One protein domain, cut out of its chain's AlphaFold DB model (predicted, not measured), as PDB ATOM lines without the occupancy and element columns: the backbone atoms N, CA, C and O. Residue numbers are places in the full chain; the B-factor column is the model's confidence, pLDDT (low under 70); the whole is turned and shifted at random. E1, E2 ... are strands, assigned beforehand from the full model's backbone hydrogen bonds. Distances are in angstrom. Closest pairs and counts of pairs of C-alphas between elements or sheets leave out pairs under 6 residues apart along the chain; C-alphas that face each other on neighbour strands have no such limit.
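Overview. This is residues 102 to 200 of the 266 residues of an uncharacterized protein of Natrinema salaciae (UniProt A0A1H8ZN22). Two twisted sheets lie face to face as a sandwich: a wider sheet of five strands, E3 E2 E1 E6 E7, against a narrower one of three, E4 E5 E8, the strands of the one crossed at 36 degrees to those of the other. The chain changes sheet three times, at the links E3 to E4, E5 to E6 and E7 to E8. The printed part has 99 residues with eight named strands, E1 to E8 in that order along the chain, and no named helix; both sheets are antiparallel throughout and the class is all strand. The whole is compact, with a radius of gyration of the C-alphas of 13.3 A and spans of 41 by 28 by 22 A.

Arrangement. E1, residues 102 to 109, and E2, residues 116 to 124, form a hairpin, with N 117 and O 108 2.8 A apart, within hydrogen-bond range. E2 bends by 65 degrees at residue 119. E3, residues 129 to 134, forms a hairpin with E2, N 121 to O 133 at 2.8 A; E1, E2 and E3 are a meander, each strand the antiparallel neighbour of the one before. E4, residues 139 to 147, and E5, residues 153 to 161, form a hairpin in the other sheet, N 143 to O 157 at 2.8 A. The closest C-alphas of E3 and E4, those of Phe 129 and Val 142, are 6.4 A apart. E6, residues 173 to 178, is the antiparallel neighbour of E1, N 105 to O 175 at 2.8 A. E7, residues 181 to 186, forms a hairpin with E6, N 174 to O 185 at 2.8 A. E8, residues 194 to 199, is the antiparallel neighbour of E5, N 160 to O 194 at 2.8 A. The closest C-alphas of E7 and E8, those of Phe 185 and Val 198, are 7.0 A apart. E1 and E5 are near each other, with 5 pairs of C-alphas within 10 A.

Along the chain. E1 begins at C-alpha 102, (232.174, 219.582, 195.154), and is 22.6 A long from first to last C-alpha; E2 is 22.7 A and E3 13.3 A. E4 is 24.2 A, from C-alpha 139 at (219.804, 216.177, 179.982), and E5 22.3 A. E6 is 16.3 A, E7 17.1 A and E8 16.9 A, ending at C-alpha 199, (239.011, 221.721, 186.866).

Size, cuts and confidence. The two C-alphas farthest apart, those of Gln 112 and Ser 149, are 43.1 A apart. The printed part has no cut. The link E5 to E6, 11 residues, is long. The mean pLDDT of the printed part is 92.2; residue 112 and residues 165 to 168 are under 70.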
ATOM      1  N   GLU A 102     233.346 219.912 194.341       97.50
ATOM      2  CA  GLU A 102     232.174 219.582 195.154       97.50
ATOM      3  C   GLU A 102     230.884 219.735 194.346       97.50
ATOM      4  O   GLU A 102     229.985 218.887 194.389       97.50
ATOM      5  N   THR A 103     230.774 220.838 193.598       98.12
ATOM      6  CA  THR A 103     229.585 221.139 192.797       98.12
ATOM      7  C   THR A 103     229.933 221.733 191.442       98.12
ATOM      8  O   THR A 103     230.914 222.459 191.296       98.12
ATOM      9  N   ILE A 104     229.080 221.436 190.461       98.50
ATOM     10  CA  ILE A 104     229.121 221.990 189.107       98.50
ATOM     11  C   ILE A 104     227.731 222.534 188.802       98.50
ATOM     12  O   ILE A 104     226.737 221.816 188.935       98.50
ATOM     13  N   THR A 105     227.639 223.804 188.421       98.38
ATOM     14  CA  THR A 105     226.360 224.480 188.187       98.38
ATOM     15  C   THR A 105     226.364 225.194 186.843       98.38
ATOM     16  O   THR A 105     227.228 226.022 186.579       98.38
ATOM     17  N   TRP A 106     225.370 224.907 186.003       97.62
ATOM     18  CA  TRP A 106     225.220 225.522 184.684       97.62
ATOM     19  C   TRP A 106     224.308 226.738 184.782       97.62
ATOM     20  O   TRP A 106     223.181 226.633 185.281       97.62
ATOM     21  N   TYR A 107     224.769 227.874 184.265       96.38
ATOM     22  CA  TYR A 107     224.042 229.136 184.300       96.38
ATOM     23  C   TYR A 107     223.817 229.703 182.904       96.38
ATOM     24  O   TYR A 107     224.626 229.522 181.999       96.38
ATOM     25  N   ARG A 108     222.721 230.449 182.762       93.31
ATOM     26  CA  ARG A 108     222.469 231.339 181.627       93.31
ATOM     27  C   ARG A 108     222.374 232.777 182.110       93.31
ATOM     28  O   ARG A 108     221.648 233.069 183.060       93.31
ATOM     29  N   ASN A 109     223.054 233.681 181.434       92.19
ATOM     30  CA  ASN A 109     222.917 235.112 181.565       92.19
ATOM     31  C   ASN A 109     221.696 235.594 180.760       92.19
ATOM     32  O   ASN A 109     221.591 235.410 179.551       92.19
ATOM     33  N   LEU A 110     220.735 236.223 181.436       89.75
ATOM     34  CA  LEU A 110     219.515 236.751 180.812       89.75
ATOM     35  C   LEU A 110     219.697 238.156 180.213       89.75
ATOM     36  O   LEU A 110     218.724 238.755 179.753       89.75
ATOM     37  N   GLY A 111     220.920 238.694 180.214       86.12
ATOM     38  CA  GLY A 111     221.265 239.982 179.618       86.12
ATOM     39  C   GLY A 111     221.421 241.121 180.633       86.12
ATOM     40  O   GLY A 111     221.889 240.925 181.750       86.12
ATOM     41  N   GLN A 112     221.059 242.344 180.213       66.62
ATOM     42  CA  GLN A 112     221.542 243.647 180.733       66.62
ATOM     43  C   GLN A 112     221.390 243.931 182.241       66.62
ATOM     44  O   GLN A 112     221.920 244.929 182.718       66.62
ATOM     45  N   SER A 113     220.686 243.093 182.994       75.44
ATOM     46  CA  SER A 113     220.475 243.253 184.438       75.44
ATOM     47  C   SER A 113     221.408 242.397 185.300       75.44
ATOM     48  O   SER A 113     221.295 242.445 186.519       75.44
ATOM     49  N   GLY A 114     222.309 241.603 184.706       79.75
ATOM     50  CA  GLY A 114     223.123 240.645 185.469       79.75
ATOM     51  C   GLY A 114     222.295 239.495 186.052       79.75
ATOM     52  O   GLY A 114     222.757 238.771 186.929       79.75
ATOM     53  N   ASN A 115     221.064 239.324 185.565       89.62
ATOM     54  CA  ASN A 115     220.185 238.242 185.969       89.62
ATOM     55  C   ASN A 115     220.756 236.919 185.456       89.62
ATOM     56  O   ASN A 115     220.692 236.628 184.261       89.62
ATOM     57  N   ILE A 116     221.292 236.120 186.372       94.06
ATOM     58  CA  ILE A 116     221.733 234.756 186.105       94.06
ATOM     59  C   ILE A 116     220.602 233.782 186.436       94.06
ATOM     60  O   ILE A 116     219.956 233.873 187.479       94.06
ATOM     61  N   GLN A 117     220.340 232.846 185.532       94.38
ATOM     62  CA  GLN A 117     219.406 231.749 185.742       94.38
ATOM     63  C   GLN A 117     220.191 230.452 185.899       94.38
ATOM     64  O   GLN A 117     220.893 230.046 184.977       94.38
ATOM     65  N   GLN A 118     220.022 229.773 187.034       96.12
ATOM     66  CA  GLN A 118     220.507 228.406 187.207       96.12
ATOM     67  C   GLN A 118     219.680 227.454 186.335       96.12
ATOM     68  O   GLN A 118     218.452 227.423 186.423       96.12
ATOM     69  N   LEU A 119     220.360 226.678 185.496       95.38
ATOM     70  CA  LEU A 119     219.740 225.725 184.579       95.38
ATOM     71  C   LEU A 119     219.789 224.302 185.125       95.38
ATOM     72  O   LEU A 119     218.787 223.586 185.046       95.38
ATOM     73  N   ALA A 120     220.933 223.910 185.686       97.25
ATOM     74  CA  ALA A 120     221.162 222.605 186.289       97.25
ATOM     75  C   ALA A 120     222.276 222.666 187.346       97.25
ATOM     76  O   ALA A 120     223.047 223.624 187.379       97.25
ATOM     77  N   GLN A 121     222.362 221.645 188.194       98.31
ATOM     78  CA  GLN A 121     223.421 221.460 189.180       98.31
ATOM     79  C   GLN A 121     223.711 219.978 189.387       98.31
ATOM     80  O   GLN A 121     222.788 219.169 189.502       98.31
ATOM     81  N   ALA A 122     224.996 219.660 189.482       98.38
ATOM     82  CA  ALA A 122     225.521 218.368 189.867       98.38
ATOM     83  C   ALA A 122     226.330 218.508 191.161       98.38
ATOM     84  O   ALA A 122     227.054 219.487 191.346       98.38
ATOM     85  N   THR A 123     226.212 217.527 192.052       98.25
ATOM     86  CA  THR A 123     226.917 217.499 193.339       98.25
ATOM     87  C   THR A 123     227.661 216.181 193.485       98.25
ATOM     88  O   THR A 123     227.081 215.119 193.241       98.25
ATOM     89  N   TRP A 124     228.932 216.248 193.879       97.69
ATOM     90  CA  TRP A 124     229.727 215.078 194.224       97.69
ATOM     91  C   TRP A 124     229.203 214.454 195.518       97.69
ATOM     92  O   TRP A 124     228.987 215.145 196.513       97.69
ATOM     93  N   ASN A 125     228.967 213.143 195.514       96.56
ATOM     94  CA  ASN A 125     228.476 212.416 196.690       96.56
ATOM     95  C   ASN A 125     229.521 211.477 197.321       96.56
ATOM     96  O   ASN A 125     229.157 210.679 198.186       96.56
ATOM     97  N   GLY A 126     230.777 211.550 196.868       95.00
ATOM     98  CA  GLY A 126     231.863 210.638 197.246       95.00
ATOM     99  C   GLY A 126     232.099 209.477 196.272       95.00
ATOM    100  O   GLY A 126     233.087 208.769 196.413       95.00
ATOM    101  N   GLU A 127     231.213 209.255 195.295       96.00
ATOM    102  CA  GLU A 127     231.377 208.195 194.282       96.00
ATOM    103  C   GLU A 127     231.146 208.695 192.852       96.00
ATOM    104  O   GLU A 127     231.808 208.252 191.915       96.00
ATOM    105  N   GLN A 128     230.154 209.567 192.660       97.25
ATOM    106  CA  GLN A 128     229.802 210.129 191.359       97.25
ATOM    107  C   GLN A 128     229.112 211.486 191.517       97.25
ATOM    108  O   GLN A 128     228.565 211.818 192.573       97.25
ATOM    109  N   PHE A 129     229.059 212.246 190.428       98.00
ATOM    110  CA  PHE A 129     228.213 213.429 190.355       98.00
ATOM    111  C   PHE A 129     226.742 213.034 190.207       98.00
ATOM    112  O   PHE A 129     226.362 212.283 189.309       98.00
ATOM    113  N   VAL A 130     225.898 213.573 191.083       97.81
ATOM    114  CA  VAL A 130     224.442 213.403 191.035       97.81
ATOM    115  C   VAL A 130     223.803 214.721 190.632       97.81
ATOM    116  O   VAL A 130     224.053 215.744 191.263       97.81
ATOM    117  N   ILE A 131     222.941 214.699 189.612       97.44
ATOM    118  CA  ILE A 131     222.159 215.876 189.220       97.44
ATOM    119  C   ILE A 131     221.112 216.162 190.304       97.44
ATOM    120  O   ILE A 131     220.162 215.398 190.481       97.44
ATOM    121  N   THR A 132     221.297 217.251 191.048       96.19
ATOM    122  CA  THR A 132     220.427 217.662 192.162       96.19
ATOM    123  C   THR A 132     219.351 218.649 191.720       96.19
ATOM    124  O   THR A 132     218.246 218.638 192.261       96.19
ATOM    125  N   THR A 133     219.645 219.457 190.699       94.69
ATOM    126  CA  THR A 133     218.714 220.420 190.101       94.69
ATOM    127  C   THR A 133     218.822 220.353 188.583       94.69
ATOM    128  O   THR A 133     219.925 220.320 188.049       94.69
ATOM    129  N   ALA A 134     217.696 220.368 187.869       92.69
ATOM    130  CA  ALA A 134     217.666 220.529 186.416       92.69
ATOM    131  C   ALA A 134     216.335 221.145 185.974       92.69
ATOM    132  O   ALA A 134     215.261 220.732 186.420       92.69
ATOM    133  N   THR A 135     216.391 222.128 185.076       90.19
ATOM    134  CA  THR A 135     215.188 222.657 184.423       90.19
ATOM    135  C   THR A 135     214.592 221.557 183.534       90.19
ATOM    136  O   THR A 135     215.342 220.803 182.914       90.19
ATOM    137  N   PRO A 136     213.255 221.442 183.415       88.25
ATOM    138  CA  PRO A 136     212.649 220.410 182.580       88.25
ATOM    139  C   PRO A 136     213.155 220.439 181.133       88.25
ATOM    140  O   PRO A 136     213.267 221.516 180.531       88.25
ATOM    141  N   ASN A 137     213.350 219.246 180.562       88.19
ATOM    142  CA  ASN A 137     213.869 219.017 179.208       88.19
ATOM    143  C   ASN A 137     215.322 219.485 179.021       88.19
ATOM    144  O   ASN A 137     215.651 220.098 178.006       88.19
ATOM    145  N   ILE A 138     216.161 219.230 180.018       90.88
ATOM    146  CA  ILE A 138     217.617 219.280 179.910       90.88
ATOM    147  C   ILE A 138     218.122 217.916 180.360       90.88
ATOM    148  O   ILE A 138     217.705 217.433 181.414       90.88
ATOM    149  N   ASP A 139     219.029 217.343 179.582       93.50
ATOM    150  CA  ASP A 139     219.804 216.177 179.982       93.50
ATOM    151  C   ASP A 139     221.244 216.628 180.238       93.50
ATOM    152  O   ASP A 139     221.877 217.217 179.365       93.50
ATOM    153  N   VAL A 140     221.750 216.381 181.447       96.06
ATOM    154  CA  VAL A 140     223.137 216.680 181.826       96.06
ATOM    155  C   VAL A 140     223.826 215.383 182.211       96.06
ATOM    156  O   VAL A 140     223.280 214.598 182.991       96.06
ATOM    157  N   SER A 141     225.024 215.171 181.681       96.75
ATOM    158  CA  SER A 141     225.912 214.092 182.101       96.75
ATOM    159  C   SER A 141     227.277 214.648 182.480       96.75
ATOM    160  O   SER A 141     227.719 215.662 181.943       96.75
ATOM    161  N   VAL A 142     227.901 214.005 183.461       97.62
ATOM    162  CA  VAL A 142     229.141 214.446 184.093       97.62
ATOM    163  C   VAL A 142     230.017 213.212 184.284       97.62
ATOM    164  O   VAL A 142     229.546 212.219 184.844       97.62
ATOM    165  N   SER A 143     231.258 213.269 183.810       97.31
ATOM    166  CA  SER A 143     232.230 212.173 183.854       97.31
ATOM    167  C   SER A 143     233.524 212.667 184.487       97.31
ATOM    168  O   SER A 143     234.056 213.695 184.088       97.31
ATOM    169  N   VAL A 144     234.013 211.954 185.500       97.62
ATOM    170  CA  VAL A 144     235.288 212.284 186.148       97.62
ATOM    171  C   VAL A 144     236.435 211.826 185.253       97.62
ATOM    172  O   VAL A 144     236.490 210.644 184.911       97.62
ATOM    173  N   GLU A 145     237.336 212.748 184.922       97.50
ATOM    174  CA  GLU A 145     238.528 212.477 184.108       97.50
ATOM    175  C   GLU A 145     239.770 212.301 184.991       97.50
ATOM    176  O   GLU A 145     240.505 211.323 184.836       97.50
ATOM    177  N   GLU A 146     239.960 213.181 185.981       96.56
ATOM    178  CA  GLU A 146     241.072 213.101 186.934       96.56
ATOM    179  C   GLU A 146     240.598 213.150 188.389       96.56
ATOM    180  O   GLU A 146     239.569 213.746 188.722       96.56
ATOM    181  N   THR A 147     241.377 212.510 189.263       96.62
ATOM    182  CA  THR A 147     241.156 212.483 190.713       96.62
ATOM    183  C   THR A 147     242.454 212.763 191.462       96.62
ATOM    184  O   THR A 147     243.550 212.513 190.950       96.62
ATOM    185  N   ASN A 148     242.321 213.274 192.682       93.19
ATOM    186  CA  ASN A 148     243.426 213.477 193.609       93.19
ATOM    187  C   ASN A 148     243.818 212.158 194.322       93.19
ATOM    188  O   ASN A 148     243.305 211.078 194.022       93.19
ATOM    189  N   SER A 149     244.737 212.221 195.287       91.38
ATOM    190  CA  SER A 149     245.193 211.040 196.042       91.38
ATOM    191  C   SER A 149     244.143 210.432 196.987       91.38
ATOM    192  O   SER A 149     244.336 209.309 197.462       91.38
ATOM    193  N   ALA A 150     243.047 211.150 197.245       92.88
ATOM    194  CA  ALA A 150     241.895 210.711 198.028       92.88
ATOM    195  C   ALA A 150     240.738 210.172 197.158       92.88
ATOM    196  O   ALA A 150     239.673 209.881 197.698       92.88
ATOM    197  N   ASP A 151     240.959 209.993 195.848       94.56
ATOM    198  CA  ASP A 151     239.951 209.607 194.847       94.56
ATOM    199  C   ASP A 151     238.825 210.653 194.653       94.56
ATOM    200  O   ASP A 151     237.763 210.340 194.108       94.56
ATOM    201  N   ASP A 152     239.051 211.909 195.049       95.75
ATOM    202  CA  ASP A 152     238.110 213.004 194.808       95.75
ATOM    203  C   ASP A 152     238.385 213.698 193.460       95.75
ATOM    204  O   ASP A 152     239.541 213.801 193.042       95.75
ATOM    205  N   PRO A 153     237.350 214.188 192.751       97.38
ATOM    206  CA  PRO A 153     237.481 214.675 191.380       97.38
ATOM    207  C   PRO A 153     238.249 215.998 191.298       97.38
ATOM    208  O   PRO A 153     237.879 216.980 191.944       97.38
ATOM    209  N   THR A 154     239.267 216.046 190.437       96.88
ATOM    210  CA  THR A 154     240.056 217.256 190.148       96.88
ATOM    211  C   THR A 154     239.795 217.831 188.763       96.88
ATOM    212  O   THR A 154     239.939 219.038 188.568       96.88
ATOM    213  N   GLU A 155     239.379 216.982 187.820       97.44
ATOM    214  CA  GLU A 155     239.000 217.348 186.457       97.44
ATOM    215  C   GLU A 155     237.786 216.529 186.015       97.44
ATOM    216  O   GLU A 155     237.688 215.324 186.276       97.44
ATOM    217  N   VAL A 156     236.832 217.199 185.376       97.75
ATOM    218  CA  VAL A 156     235.537 216.631 185.020       97.75
ATOM    219  C   VAL A 156     235.110 217.104 183.639       97.75
ATOM    220  O   VAL A 156     235.008 218.306 183.385       97.75
ATOM    221  N   ASP A 157     234.754 216.146 182.791       98.12
ATOM    222  CA  ASP A 157     234.063 216.384 181.533       98.12
ATOM    223  C   ASP A 157     232.551 216.427 181.749       98.12
ATOM    224  O   ASP A 157     231.969 215.666 182.530       98.12
ATOM    225  N   TRP A 158     231.877 217.303 181.014       97.56
ATOM    226  CA  TRP A 158     230.427 217.405 181.044       97.56
ATOM    227  C   TRP A 158     229.827 217.521 179.647       97.56
ATOM    228  O   TRP A 158     230.409 218.091 178.725       97.56
ATOM    229  N   GLU A 159     228.606 217.006 179.520       96.44
ATOM    230  CA  GLU A 159     227.748 217.164 178.349       96.44
ATOM    231  C   GLU A 159     226.382 217.690 178.801       96.44
ATOM    232  O   GLU A 159     225.752 217.142 179.709       96.44
ATOM    233  N   TYR A 160     225.915 218.748 178.147       95.06
ATOM    234  CA  TYR A 160     224.626 219.383 178.371       95.06
ATOM    235  C   TYR A 160     223.818 219.346 177.070       95.06
ATOM    236  O   TYR A 160     224.164 219.980 176.070       95.06
ATOM    237  N   THR A 161     222.708 218.616 177.090       93.81
ATOM    238  CA  THR A 161     221.836 218.395 175.937       93.81
ATOM    239  C   THR A 161     220.467 219.029 176.159       93.81
ATOM    240  O   THR A 161     219.856 218.888 177.219       93.81
ATOM    241  N   ILE A 162     219.944 219.692 175.122       90.56
ATOM    242  CA  ILE A 162     218.592 220.267 175.102       90.56
ATOM    243  C   ILE A 162     217.745 219.501 174.076       90.56
ATOM    244  O   ILE A 162     217.793 219.804 172.878       90.56
ATOM    245  N   PRO A 163     216.935 218.512 174.492       85.44
ATOM    246  CA  PRO A 163     216.106 217.763 173.561       85.44
ATOM    247  C   PRO A 163     215.055 218.655 172.881       85.44
ATOM    248  O   PRO A 163     214.137 219.177 173.514       85.44
ATOM    249  N   GLY A 164     215.150 218.783 171.555       76.19
ATOM    250  CA  GLY A 164     214.066 219.288 170.709       76.19
ATOM    251  C   GLY A 164     213.778 220.794 170.761       76.19
ATOM    252  O   GLY A 164     212.668 221.177 170.387       76.19
ATOM    253  N   GLN A 165     214.714 221.654 171.191       65.88
ATOM    254  CA  GLN A 165     214.520 223.116 171.207       65.88
ATOM    255  C   GLN A 165     215.690 223.925 170.623       65.88
ATOM    256  O   GLN A 165     216.809 223.435 170.530       65.88
ATOM    257  N   GLY A 166     215.378 225.165 170.211       57.12
ATOM    258  CA  GLY A 166     216.321 226.153 169.675       57.12
ATOM    259  C   GLY A 166     217.102 226.919 170.751       57.12
ATOM    260  O   GLY A 166     216.738 226.895 171.926       57.12
ATOM    261  N   GLU A 167     218.142 227.617 170.294       61.28
ATOM    262  CA  GLU A 167     219.282 228.288 170.963       61.28
ATOM    263  C   GLU A 167     219.040 228.997 172.316       61.28
ATOM    264  O   GLU A 167     219.973 229.231 173.074       61.28
ATOM    265  N   GLY A 168     217.799 229.299 172.703       67.81
ATOM    266  CA  GLY A 168     217.488 230.113 173.882       67.81
ATOM    267  C   GLY A 168     217.681 229.444 175.249       67.81
ATOM    268  O   GLY A 168     217.283 230.033 176.248       67.81
ATOM    269  N   ARG A 169     218.210 228.220 175.341       79.88
ATOM    270  CA  ARG A 169     218.366 227.455 176.602       79.88
ATOM    271  C   ARG A 169     219.786 226.930 176.843       79.88
ATOM    272  O   ARG A 169     219.981 226.121 177.754       79.88
ATOM    273  N   ALA A 170     220.739 227.377 176.030       89.50
ATOM    274  CA  ALA A 170     222.149 227.085 176.224       89.50
ATOM    275  C   ALA A 170     222.652 227.695 177.545       89.50
ATOM    276  O   ALA A 170     222.183 228.776 177.921       89.50
ATOM    277  N   PRO A 171     223.553 227.014 178.267       94.38
ATOM    278  CA  PRO A 171     224.317 227.646 179.326       94.38
ATOM    279  C   PRO A 171     225.356 228.596 178.719       94.38
ATOM    280  O   PRO A 171     225.947 228.285 177.690       94.38
ATOM    281  N   ASP A 172     225.574 229.735 179.369       94.38
ATOM    282  CA  ASP A 172     226.623 230.692 178.999       94.38
ATOM    283  C   ASP A 172     227.931 230.393 179.741       94.38
ATOM    284  O   ASP A 172     229.014 230.581 179.198       94.38
ATOM    285  N   PHE A 173     227.839 229.901 180.980       96.38
ATOM    286  CA  PHE A 173     228.994 229.523 181.791       96.38
ATOM    287  C   PHE A 173     228.648 228.399 182.773       96.38
ATOM    288  O   PHE A 173     227.481 228.149 183.106       96.38
ATOM    289  N   VAL A 174     229.690 227.725 183.247       97.69
ATOM    290  CA  VAL A 174     229.645 226.705 184.292       97.69
ATOM    291  C   VAL A 174     230.409 227.216 185.500       97.69
ATOM    292  O   VAL A 174     231.577 227.567 185.387       97.69
ATOM    293  N   ARG A 175     229.762 227.238 186.662       98.00
ATOM    294  CA  ARG A 175     230.404 227.550 187.937       98.00
ATOM    295  C   ARG A 175     230.778 226.270 188.657       98.00
ATOM    296  O   ARG A 175     229.911 225.420 188.883       98.00
ATOM    297  N   VAL A 176     232.031 226.177 189.067       97.75
ATOM    298  CA  VAL A 176     232.551 225.108 189.915       97.75
ATOM    299  C   VAL A 176     232.717 225.627 191.336       97.75
ATOM    300  O   VAL A 176     233.064 226.791 191.537       97.75
ATOM    301  N   THR A 177     232.446 224.771 192.320       96.62
ATOM    302  CA  THR A 177     232.850 224.987 193.713       96.62
ATOM    303  C   THR A 177     233.805 223.885 194.130       96.62
ATOM    304  O   THR A 177     233.484 222.709 193.948       96.62
ATOM    305  N   SER A 178     234.949 224.263 194.692       95.12
ATOM    306  CA  SER A 178     235.959 223.341 195.208       95.12
ATOM    307  C   SER A 178     236.563 223.893 196.489       95.12
ATOM    308  O   SER A 178     237.079 225.009 196.480       95.12
ATOM    309  N   ASN A 179     236.501 223.130 197.583       88.75
ATOM    310  CA  ASN A 179     237.006 223.528 198.903       88.75
ATOM    311  C   ASN A 179     236.516 224.913 199.379       88.75
ATOM    312  O   ASN A 179     237.244 225.654 200.037       88.75
ATOM    313  N   GLY A 180     235.273 225.275 199.050       88.12
ATOM    314  CA  GLY A 180     234.686 226.575 199.392       88.12
ATOM    315  C   GLY A 180     235.011 227.731 198.435       88.12
ATOM    316  O   GLY A 180     234.355 228.768 198.531       88.12
ATOM    317  N   ASP A 181     235.931 227.554 197.485       91.94
ATOM    318  CA  ASP A 181     236.211 228.525 196.423       91.94
ATOM    319  C   ASP A 181     235.314 228.305 195.203       91.94
ATOM    320  O   ASP A 181     234.840 227.194 194.954       91.94
ATOM    321  N   THR A 182     235.082 229.365 194.421       95.12
ATOM    322  CA  THR A 182     234.275 229.298 193.193       95.12
ATOM    323  C   THR A 182     234.977 229.906 191.990       95.12
ATOM    324  O   THR A 182     235.530 230.999 192.089       95.12
ATOM    325  N   CYS A 183     234.852 229.255 190.839       95.25
ATOM    326  CA  CYS A 183     235.406 229.697 189.566       95.25
ATOM    327  C   CYS A 183     234.406 229.445 188.432       95.25
ATOM    328  O   CYS A 183     233.616 228.500 188.485       95.25
ATOM    329  N   ASP A 184     234.433 230.315 187.423       97.06
ATOM    330  CA  ASP A 184     233.524 230.272 186.278       97.06
ATOM    331  C   ASP A 184     234.293 229.887 185.009       97.06
ATOM    332  O   ASP A 184     235.355 230.439 184.718       97.06
ATOM    333  N   PHE A 185     233.730 228.956 184.246       95.81
ATOM    334  CA  PHE A 185     234.227 228.502 182.954       95.81
ATOM    335  C   PHE A 185     233.217 228.881 181.878       95.81
ATOM    336  O   PHE A 185     232.058 228.460 181.933       95.81
ATOM    337  N   ASP A 186     233.645 229.660 180.889       96.25
ATOM    338  CA  ASP A 186     232.787 230.023 179.764       96.25
ATOM    339  C   ASP A 186     232.409 228.778 178.950       96.25
ATOM    340  O   ASP A 186     233.255 227.944 178.610       96.25
ATOM    341  N   VAL A 187     231.129 228.662 178.597       93.12
ATOM    342  CA  VAL A 187     230.670 227.617 177.684       93.12
ATOM    343  C   VAL A 187     230.914 228.085 176.261       93.12
ATOM    344  O   VAL A 187     230.401 229.111 175.819       93.12
ATOM    345  N   THR A 188     231.691 227.300 175.521       85.25
ATOM    346  CA  THR A 188     231.920 227.537 174.095       85.25
ATOM    347  C   THR A 188     231.095 226.557 173.267       85.25
ATOM    348  O   THR A 188     230.941 225.393 173.627       85.25
ATOM    349  N   GLY A 189     230.542 227.035 172.154       80.62
ATOM    350  CA  GLY A 189     229.683 226.244 171.273       80.62
ATOM    351  C   GLY A 189     228.367 226.951 170.977       80.62
ATOM    352  O   GLY A 189     227.839 227.684 171.805       80.62
ATOM    353  N   GLU A 190     227.850 226.743 169.769       79.12
ATOM    354  CA  GLU A 190     226.604 227.370 169.303       79.12
ATOM    355  C   GLU A 190     225.448 226.360 169.211       79.12
ATOM    356  O   GLU A 190     224.287 226.748 169.113       79.12
ATOM    357  N   GLU A 191     225.741 225.055 169.282       84.19
ATOM    358  CA  GLU A 191     224.768 223.987 169.054       84.19
ATOM    359  C   GLU A 191     224.835 222.907 170.141       84.19
ATOM    360  O   GLU A 191     225.905 222.536 170.614       84.19
ATOM    361  N   SER A 192     223.666 222.372 170.507       86.88
ATOM    362  CA  SER A 192     223.540 221.229 171.419       86.88
ATOM    363  C   SER A 192     223.982 219.927 170.722       86.88
ATOM    364  O   SER A 192     223.554 219.691 169.587       86.88
ATOM    365  N   PRO A 193     224.698 219.012 171.403       92.19
ATOM    366  CA  PRO A 193     225.100 219.078 172.811       92.19
ATOM    367  C   PRO A 193     226.250 220.061 173.062       92.19
ATOM    368  O   PRO A 193     227.199 220.132 172.289       92.19
ATOM    369  N   PHE A 194     226.164 220.777 174.182       93.81
ATOM    370  CA  PHE A 194     227.258 221.597 174.696       93.81
ATOM    371  C   PHE A 194     228.164 220.711 175.538       93.81
ATOM    372  O   PHE A 194     227.673 219.930 176.353       93.81
ATOM    373  N   THR A 195     229.470 220.836 175.358       95.56
ATOM    374  CA  THR A 195     230.461 220.035 176.080       95.56
ATOM    375  C   THR A 195     231.556 220.924 176.626       95.56
ATOM    376  O   THR A 195     231.911 221.921 175.994       95.56
ATOM    377  N   GLY A 196     232.150 220.529 177.741       96.12
ATOM    378  CA  GLY A 196     233.337 221.185 178.261       96.12
ATOM    379  C   GLY A 196     234.021 220.357 179.330       96.12
ATOM    380  O   GLY A 196     233.481 219.358 179.801       96.12
ATOM    381  N   THR A 197     235.198 220.830 179.713       97.50
ATOM    382  CA  THR A 197     236.012 220.273 180.790       97.50
ATOM    383  C   THR A 197     236.175 221.357 181.841       97.50
ATOM    384  O   THR A 197     236.390 222.523 181.499       97.50
ATOM    385  N   VAL A 198     236.029 220.995 183.110       97.31
ATOM    386  CA  VAL A 198     236.250 221.900 184.240       97.31
ATOM    387  C   VAL A 198     237.221 221.276 185.228       97.31
ATOM    388  O   VAL A 198     237.220 220.063 185.428       97.31
ATOM    389  N   THR A 199     238.025 222.120 185.861       97.25
ATOM    390  CA  THR A 199     239.011 221.721 186.866       97.25
ATOM    391  C   THR A 199     238.672 222.339 188.216       97.25
ATOM    392  O   THR A 199     237.847 223.254 188.307       97.25
ATOM    393  N   VAL A 200     239.322 221.856 189.274       96.00
ATOM    394  CA  VAL A 200     239.321 222.523 190.584       96.00
ATOM    395  C   VAL A 200     239.688 223.996 190.446       96.00
ATOM    396  O   VAL A 200     240.523 224.369 189.616       96.00
TER     397      VAL A 200